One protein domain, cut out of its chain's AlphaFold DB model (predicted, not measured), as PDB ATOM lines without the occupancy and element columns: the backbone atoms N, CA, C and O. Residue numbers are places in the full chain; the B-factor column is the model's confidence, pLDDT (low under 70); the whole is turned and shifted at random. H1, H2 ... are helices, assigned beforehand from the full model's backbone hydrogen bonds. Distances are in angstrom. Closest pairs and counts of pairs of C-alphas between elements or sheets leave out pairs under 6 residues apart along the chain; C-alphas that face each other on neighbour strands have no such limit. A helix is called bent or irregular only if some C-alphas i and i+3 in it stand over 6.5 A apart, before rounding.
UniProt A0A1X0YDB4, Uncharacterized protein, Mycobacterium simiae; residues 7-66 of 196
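Overview. This is residues 7 to 66 of the 196 residues of an uncharacterized protein of Mycobacterium simiae (UniProt A0A1X0YDB4). Three helices follow one another round an open, flat C-shaped frame with an empty middle: H1 makes one long side, a corner at residues 32 and 33 turns the backbone back into H2, and H3 continues from H2 at a second corner, at Asn 50. No two of the helices touch. The printed part has 60 residues, with three named helices in the order H1, H2, H3 and no named strand, and its class is all helix. It is extended, with a radius of gyration of the C-alphas of 16.2 A, and spans 45 by 33 by 11 A.

Along the chain. H1, residues 7 to 31, begins at C-alpha 7 (-11.334, -56.191, -0.241) and measures 36.3 A from first to last C-alpha. It has a kink of 43 degrees near residue 25 and is irregular, but only just: C-alphas 23 and 26 are 6.7 A apart. H2, residues 34 to 49, measures 23.7 A and begins at C-alpha 34 (-29.548, -24.938, 14.105). H3, residues 51 to 65, measures 20.9 A and ends at C-alpha 65 (-25.199, -65.095, 6.384).

Arrangement. H1 and H2 are close but not clearly touching; their closest C-alphas, those of Ile 29 and Ala 37, are 7.8 A apart. They run opposite ways at a steep tilt of 52 degrees. H2 and H3 meet only through their link. H1 and H3 are apart. Each O i to N i+4 pair is within hydrogen-bond range in H2 and H3, against 17 of 21 in H1.

Size, cuts and confidence. The C-alphas farthest apart, those of Met 31 and Phe 66, are 44.5 A apart, while those of Gly 7 and Phe 66 are 18.8 A apart. Both links are tight, and the printed part has no cut. Its mean pLDDT is 83.2; residue 25 and residues 27 to 30 are under 70.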
ATOM      1  N   GLY A   7     -10.030 -56.645  -0.737       87.88
ATOM      2  CA  GLY A   7     -11.334 -56.191  -0.241       87.88
ATOM      3  C   GLY A   7     -11.312 -55.786   1.235       87.88
ATOM      4  O   GLY A   7     -11.867 -54.754   1.598       87.88
ATOM      5  N   VAL A   8     -10.587 -56.529   2.078       90.12
ATOM      6  CA  VAL A   8     -10.431 -56.198   3.504       90.12
ATOM      7  C   VAL A   8      -9.680 -54.880   3.666       90.12
ATOM      8  O   VAL A   8     -10.066 -54.049   4.476       90.12
ATOM      9  N   ARG A   9      -8.648 -54.631   2.856       85.44
ATOM     10  CA  ARG A   9      -7.897 -53.364   2.889       85.44
ATOM     11  C   ARG A   9      -8.720 -52.170   2.440       85.44
ATOM     12  O   ARG A   9      -8.586 -51.104   3.029       85.44
ATOM     13  N   LEU A  10      -9.563 -52.347   1.424       90.50
ATOM     14  CA  LEU A  10     -10.479 -51.305   0.972       90.50
ATOM     15  C   LEU A  10     -11.494 -50.983   2.071       90.50
ATOM     16  O   LEU A  10     -11.663 -49.816   2.404       90.50
ATOM     17  N   LEU A  11     -12.098 -52.002   2.689       88.94
ATOM     18  CA  LEU A  11     -13.045 -51.813   3.790       88.94
ATOM     19  C   LEU A  11     -12.392 -51.157   5.008       88.94
ATOM     20  O   LEU A  11     -12.960 -50.228   5.570       88.94
ATOM     21  N   VAL A  12     -11.184 -51.584   5.379       91.75
ATOM     22  CA  VAL A  12     -10.414 -50.966   6.465       91.75
ATOM     23  C   VAL A  12     -10.069 -49.516   6.122       91.75
ATOM     24  O   VAL A  12     -10.292 -48.644   6.951       91.75
ATOM     25  N   GLY A  13      -9.616 -49.234   4.897       88.88
ATOM     26  CA  GLY A  13      -9.342 -47.875   4.425       88.88
ATOM     27  C   GLY A  13     -10.583 -46.975   4.438       88.88
ATOM     28  O   GLY A  13     -10.548 -45.858   4.954       88.88
ATOM     29  N   ALA A  14     -11.715 -47.471   3.940       90.56
ATOM     30  CA  ALA A  14     -12.985 -46.750   3.949       90.56
ATOM     31  C   ALA A  14     -13.495 -46.507   5.379       90.56
ATOM     32  O   ALA A  14     -13.955 -45.409   5.690       90.56
ATOM     33  N   ALA A  15     -13.357 -47.494   6.267       90.12
ATOM     34  CA  ALA A  15     -13.698 -47.354   7.678       90.12
ATOM     35  C   ALA A  15     -12.811 -46.308   8.365       90.12
ATOM     36  O   ALA A  15     -13.327 -45.454   9.082       90.12
ATOM     37  N   THR A  16     -11.500 -46.311   8.102       91.12
ATOM     38  CA  THR A  16     -10.595 -45.289   8.643       91.12
ATOM     39  C   THR A  16     -10.970 -43.885   8.173       91.12
ATOM     40  O   THR A  16     -11.014 -42.972   8.992       91.12
ATOM     41  N   VAL A  17     -11.352 -43.713   6.901       90.06
ATOM     42  CA  VAL A  17     -11.810 -42.418   6.364       90.06
ATOM     43  C   VAL A  17     -13.113 -41.963   7.028       90.06
ATOM     44  O   VAL A  17     -13.240 -40.801   7.407       90.06
ATOM     45  N   ALA A  18     -14.071 -42.871   7.225       87.56
ATOM     46  CA  ALA A  18     -15.319 -42.548   7.914       87.56
ATOM     47  C   ALA A  18     -15.077 -42.125   9.377       87.56
ATOM     48  O   ALA A  18     -15.688 -41.172   9.861       87.56
ATOM     49  N   VAL A  19     -14.150 -42.786  10.076       88.62
ATOM     50  CA  VAL A  19     -13.764 -42.424  11.449       88.62
ATOM     51  C   VAL A  19     -13.102 -41.045  11.492       88.62
ATOM     52  O   VAL A  19     -13.474 -40.215  12.318       88.62
ATOM     53  N   GLU A  20     -12.175 -40.749  10.583       84.81
ATOM     54  CA  GLU A  20     -11.536 -39.430  10.531       84.81
ATOM     55  C   GLU A  20     -12.538 -38.304  10.245       84.81
ATOM     56  O   GLU A  20     -12.474 -37.244  10.874       84.81
ATOM     57  N   GLU A  21     -13.507 -38.538   9.358       79.19
ATOM     58  CA  GLU A  21     -14.517 -37.535   9.024       79.19
ATOM     59  C   GLU A  21     -15.514 -37.318  10.173       79.19
ATOM     60  O   GLU A  21     -15.867 -36.179  10.489       79.19
ATOM     61  N   THR A  22     -15.895 -38.380  10.893       82.50
ATOM     62  CA  THR A  22     -16.751 -38.247  12.087       82.50
ATOM     63  C   THR A  22     -16.072 -37.478  13.220       82.50
ATOM     64  O   THR A  22     -16.734 -36.708  13.914       82.50
ATOM     65  N   LEU A  23     -14.748 -37.596  13.367       83.00
ATOM     66  CA  LEU A  23     -13.966 -36.802  14.322       83.00
ATOM     67  C   LEU A  23     -13.786 -35.335  13.895       83.00
ATOM     68  O   LEU A  23     -13.483 -34.489  14.741       83.00
ATOM     69  N   ARG A  24     -13.986 -35.000  12.611       75.81
ATOM     70  CA  ARG A  24     -13.975 -33.614  12.106       75.81
ATOM     71  C   ARG A  24     -15.318 -32.901  12.268       75.81
ATOM     72  O   ARG A  24     -15.323 -31.685  12.470       75.81
ATOM     73  N   LEU A  25     -16.430 -33.639  12.292       69.19
ATOM     74  CA  LEU A  25     -17.786 -33.103  12.489       69.19
ATOM     75  C   LEU A  25     -17.959 -32.146  13.687       69.19
ATOM     76  O   LEU A  25     -18.617 -31.122  13.496       69.19
ATOM     77  N   PRO A  26     -17.371 -32.365  14.885       71.94
ATOM     78  CA  PRO A  26     -17.549 -31.459  16.020       71.94
ATOM     79  C   PRO A  26     -17.083 -30.032  15.725       71.94
ATOM     80  O   PRO A  26     -17.688 -29.073  16.196       71.94
ATOM     81  N   LYS A  27     -16.021 -29.880  14.920       66.88
ATOM     82  CA  LYS A  27     -15.497 -28.565  14.530       66.88
ATOM     83  C   LYS A  27     -16.371 -27.893  13.470       66.88
ATOM     84  O   LYS A  27     -16.452 -26.669  13.448       66.88
ATOM     85  N   THR A  28     -17.047 -28.672  12.630       66.25
ATOM     86  CA  THR A  28     -17.892 -28.160  11.543       66.25
ATOM     87  C   THR A  28     -19.302 -27.783  12.018       66.25
ATOM     88  O   THR A  28     -19.912 -26.888  11.438       66.25
ATOM     89  N   ILE A  29     -19.804 -28.384  13.109       64.25
ATOM     90  CA  ILE A  29     -21.138 -28.112  13.691       64.25
ATOM     91  C   ILE A  29     -21.364 -26.625  14.018       64.25
ATOM     92  O   ILE A  29     -22.496 -26.156  13.944       64.25
ATOM     93  N   LEU A  30     -20.306 -25.862  14.312       66.88
ATOM     94  CA  LEU A  30     -20.417 -24.455  14.715       66.88
ATOM     95  C   LEU A  30     -20.889 -23.515  13.589       66.88
ATOM     96  O   LEU A  30     -21.411 -22.443  13.877       66.88
ATOM     97  N   MET A  31     -20.717 -23.916  12.325       75.12
ATOM     98  CA  MET A  31     -21.138 -23.137  11.150       75.12
ATOM     99  C   MET A  31     -22.421 -23.667  10.501       75.12
ATOM    100  O   MET A  31     -22.896 -23.092   9.523       75.12
ATOM    101  N   TYR A  32     -22.989 -24.758  11.023       72.81
ATOM    102  CA  TYR A  32     -24.216 -25.336  10.487       72.81
ATOM    103  C   TYR A  32     -25.469 -24.657  11.069       72.81
ATOM    104  O   TYR A  32     -25.467 -24.200  12.214       72.81
ATOM    105  N   PRO A  33     -26.569 -24.602  10.298       77.44
ATOM    106  CA  PRO A  33     -27.829 -24.067  10.774       77.44
ATOM    107  C   PRO A  33     -28.377 -24.951  11.899       77.44
ATOM    108  O   PRO A  33     -28.261 -26.178  11.870       77.44
ATOM    109  N   MET A  34     -29.023 -24.315  12.878       76.88
ATOM    110  CA  MET A  34     -29.548 -24.938  14.105       76.88
ATOM    111  C   MET A  34     -30.453 -26.167  13.852       76.88
ATOM    112  O   MET A  34     -30.612 -27.041  14.702       76.88
ATOM    113  N   THR A  35     -31.024 -26.286  12.654       79.19
ATOM    114  CA  THR A  35     -31.871 -27.413  12.248       79.19
ATOM    115  C   THR A  35     -31.119 -28.745  12.176       79.19
ATOM    116  O   THR A  35     -31.695 -29.782  12.506       79.19
ATOM    117  N   VAL A  36     -29.829 -28.736  11.823       79.38
ATOM    118  CA  VAL A  36     -29.004 -29.955  11.719       79.38
ATOM    119  C   VAL A  36     -28.783 -30.584  13.098       79.38
ATOM    120  O   VAL A  36     -28.855 -31.804  13.248       79.38
ATOM    121  N   ALA A  37     -28.609 -29.756  14.130       76.25
ATOM    122  CA  ALA A  37     -28.465 -30.221  15.508       76.25
ATOM    123  C   ALA A  37     -29.739 -30.921  16.018       76.25
ATOM    124  O   ALA A  37     -29.667 -31.977  16.648       76.25
ATOM    125  N   SER A  38     -30.917 -30.375  15.696       79.12
ATOM    126  CA  SER A  38     -32.206 -30.972  16.073       79.12
ATOM    127  C   SER A  38     -32.461 -32.303  15.358       79.12
ATOM    128  O   SER A  38     -32.887 -33.273  15.989       79.12
ATOM    129  N   GLN A  39     -32.145 -32.396  14.064       81.81
ATOM    130  CA  GLN A  39     -32.287 -33.648  13.316       81.81
ATOM    131  C   GLN A  39     -31.402 -34.761  13.888       81.81
ATOM    132  O   GLN A  39     -31.866 -35.894  14.038       81.81
ATOM    133  N   ALA A  40     -30.167 -34.432  14.281       83.19
ATOM    134  CA  ALA A  40     -29.273 -35.376  14.945       83.19
ATOM    135  C   ALA A  40     -29.859 -35.875  16.278       83.19
ATOM    136  O   ALA A  40     -29.884 -37.080  16.526       83.19
ATOM    137  N   ALA A  41     -30.408 -34.978  17.103       83.44
ATOM    138  CA  ALA A  41     -31.043 -35.353  18.367       83.44
ATOM    139  C   ALA A  41     -32.248 -36.295  18.168       83.44
ATOM    140  O   ALA A  41     -32.382 -37.299  18.873       83.44
ATOM    141  N   HIS A  42     -33.093 -36.031  17.165       82.88
ATOM    142  CA  HIS A  42     -34.224 -36.905  16.836       82.88
ATOM    143  C   HIS A  42     -33.789 -38.284  16.328       82.88
ATOM    144  O   HIS A  42     -34.453 -39.284  16.611       82.88
ATOM    145  N   LEU A  43     -32.671 -38.352  15.605       85.56
ATOM    146  CA  LEU A  43     -32.117 -39.613  15.130       85.56
ATOM    147  C   LEU A  43     -31.579 -40.462  16.290       85.56
ATOM    148  O   LEU A  43     -31.858 -41.658  16.354       85.56
ATOM    149  N   VAL A  44     -30.888 -39.839  17.247       87.75
ATOM    150  CA  VAL A  44     -30.380 -40.512  18.453       87.75
ATOM    151  C   VAL A  44     -31.521 -41.059  19.305       87.75
ATOM    152  O   VAL A  44     -31.460 -42.203  19.750       87.75
ATOM    153  N   MET A  45     -32.585 -40.279  19.501       89.94
ATOM    154  CA  MET A  45     -33.739 -40.725  20.284       89.94
ATOM    155  C   MET A  45     -34.391 -41.971  19.670       89.94
ATOM    156  O   MET A  45     -34.667 -42.937  20.379       89.94
ATOM    157  N   ARG A  46     -34.567 -41.997  18.342       83.31
ATOM    158  CA  ARG A  46     -35.073 -43.180  17.626       83.31
ATOM    159  C   ARG A  46     -34.124 -44.368  17.702       83.31
ATOM    160  O   ARG A  46     -34.579 -45.496  17.841       83.31
ATOM    161  N   PHE A  47     -32.819 -44.129  17.644       89.00
ATOM    162  CA  PHE A  47     -31.826 -45.189  17.792       89.00
ATOM    163  C   PHE A  47     -31.887 -45.836  19.181       89.00
ATOM    164  O   PHE A  47     -31.868 -47.058  19.295       89.00
ATOM    165  N   GLN A  48     -32.013 -45.026  20.235       86.38
ATOM    166  CA  GLN A  48     -32.157 -45.530  21.601       86.38
ATOM    167  C   GLN A  48     -33.446 -46.344  21.779       86.38
ATOM    168  O   GLN A  48     -33.413 -47.390  22.419       86.38
ATOM    169  N   GLN A  49     -34.552 -45.902  21.176       87.00
ATOM    170  CA  GLN A  49     -35.838 -46.607  21.227       87.00
ATOM    171  C   GLN A  49     -35.810 -47.933  20.458       87.00
ATOM    172  O   GLN A  49     -36.332 -48.934  20.940       87.00
ATOM    173  N   ASN A  50     -35.141 -47.968  19.304       86.88
ATOM    174  CA  ASN A  50     -35.148 -49.128  18.411       86.88
ATOM    175  C   ASN A  50     -33.920 -50.037  18.580       86.88
ATOM    176  O   ASN A  50     -33.682 -50.919  17.756       86.88
ATOM    177  N   ARG A  51     -33.121 -49.852  19.639       90.75
ATOM    178  CA  ARG A  51     -31.886 -50.621  19.848       90.75
ATOM    179  C   ARG A  51     -32.149 -52.126  19.967       90.75
ATOM    180  O   ARG A  51     -31.388 -52.906  19.411       90.75
ATOM    181  N   ALA A  52     -33.213 -52.532  20.662       87.50
ATOM    182  CA  ALA A  52     -33.549 -53.947  20.842       87.50
ATOM    183  C   ALA A  52     -33.950 -54.621  19.520       87.50
ATOM    184  O   ALA A  52     -33.454 -55.696  19.198       87.50
ATOM    185  N   GLU A  53     -34.786 -53.954  18.719       86.62
ATOM    186  CA  GLU A  53     -35.186 -54.442  17.395       86.62
ATOM    187  C   GLU A  53     -33.982 -54.543  16.449       86.62
ATOM    188  O   GLU A  53     -33.849 -55.517  15.711       86.62
ATOM    189  N   LEU A  54     -33.059 -53.575  16.515       89.38
ATOM    190  CA  LEU A  54     -31.832 -53.603  15.726       89.38
ATOM    191  C   LEU A  54     -30.914 -54.770  16.119       89.38
ATOM    192  O   LEU A  54     -30.294 -55.362  15.243       89.38
ATOM    193  N   VAL A  55     -30.846 -55.119  17.407       91.81
ATOM    194  CA  VAL A  55     -30.073 -56.275  17.890       91.81
ATOM    195  C   VAL A  55     -30.687 -57.583  17.397       91.81
ATOM    196  O   VAL A  55     -29.971 -58.387  16.817       91.81
ATOM    197  N   ILE A  56     -32.004 -57.763  17.535       87.31
ATOM    198  CA  ILE A  56     -32.710 -58.972  17.069       87.31
ATOM    199  C   ILE A  56     -32.568 -59.135  15.549       87.31
ATOM    200  O   ILE A  56     -32.314 -60.224  15.029       87.31
ATOM    201  N   LYS A  57     -32.699 -58.035  14.805       89.81
ATOM    202  CA  LYS A  57     -32.520 -58.046  13.353       89.81
ATOM    203  C   LYS A  57     -31.059 -58.286  12.955       89.81
ATOM    204  O   LYS A  57     -30.793 -58.950  11.961       89.81
ATOM    205  N   GLY A  58     -30.112 -57.766  13.732       89.38
ATOM    206  CA  GLY A  58     -28.686 -58.035  13.562       89.38
ATOM    207  C   GLY A  58     -28.365 -59.516  13.746       89.38
ATOM    208  O   GLY A  58     -27.748 -60.112  12.875       89.38
ATOM    209  N   ASP A  59     -28.857 -60.119  14.822       85.94
ATOM    210  CA  ASP A  59     -28.649 -61.534  15.130       85.94
ATOM    211  C   ASP A  59     -29.241 -62.450  14.042       85.94
ATOM    212  O   ASP A  59     -28.529 -63.244  13.432       85.94
ATOM    213  N   SER A  60     -30.500 -62.218  13.657       84.44
ATOM    214  CA  SER A  60     -31.160 -62.981  12.578       84.44
ATOM    215  C   SER A  60     -30.498 -62.820  11.203       84.44
ATOM    216  O   SER A  60     -30.479 -63.750  10.396       84.44
ATOM    217  N   THR A  61     -29.934 -61.644  10.904       87.12
ATOM    218  CA  THR A  61     -29.192 -61.438   9.648       87.12
ATOM    219  C   THR A  61     -27.830 -62.119   9.675       87.12
ATOM    220  O   THR A  61     -27.423 -62.675   8.654       87.12
ATOM    221  N   LEU A  62     -27.149 -62.143  10.821       80.81
ATOM    222  CA  LEU A  62     -25.897 -62.879  10.986       80.81
ATOM    223  C   LEU A  62     -26.111 -64.388  10.851       80.81
ATOM    224  O   LEU A  62     -25.364 -65.014  10.108       80.81
ATOM    225  N   GLU A  63     -27.159 -64.942  11.459       81.38
ATOM    226  CA  GLU A  63     -27.523 -66.361  11.329       81.38
ATOM    227  C   GLU A  63     -27.844 -66.749   9.871       81.38
ATOM    228  O   GLU A  63     -27.488 -67.829   9.404       81.38
ATOM    229  N   SER A  64     -28.439 -65.833   9.098       81.06
ATOM    230  CA  SER A  64     -28.716 -66.063   7.671       81.06
ATOM    231  C   SER A  64     -27.466 -66.047   6.776       81.06
ATOM    232  O   SER A  64     -27.434 -66.708   5.739       81.06
ATOM    233  N   ILE A  65     -26.442 -65.274   7.156       83.25
ATOM    234  CA  ILE A  65     -25.199 -65.095   6.384       83.25
ATOM    235  C   ILE A  65     -24.143 -66.125   6.804       83.25
ATOM    236  O   ILE A  65     -23.335 -66.558   5.980       83.25
ATOM    237  N   PHE A  66     -24.167 -66.537   8.069       77.19
ATOM    238  CA  PHE A  66     -23.313 -67.560   8.653       77.19
ATOM    239  C   PHE A  66     -24.202 -68.697   9.166       77.19
ATOM    240  O   PHE A  66     -24.624 -68.646  10.321       77.19
TER     241      PHE A  66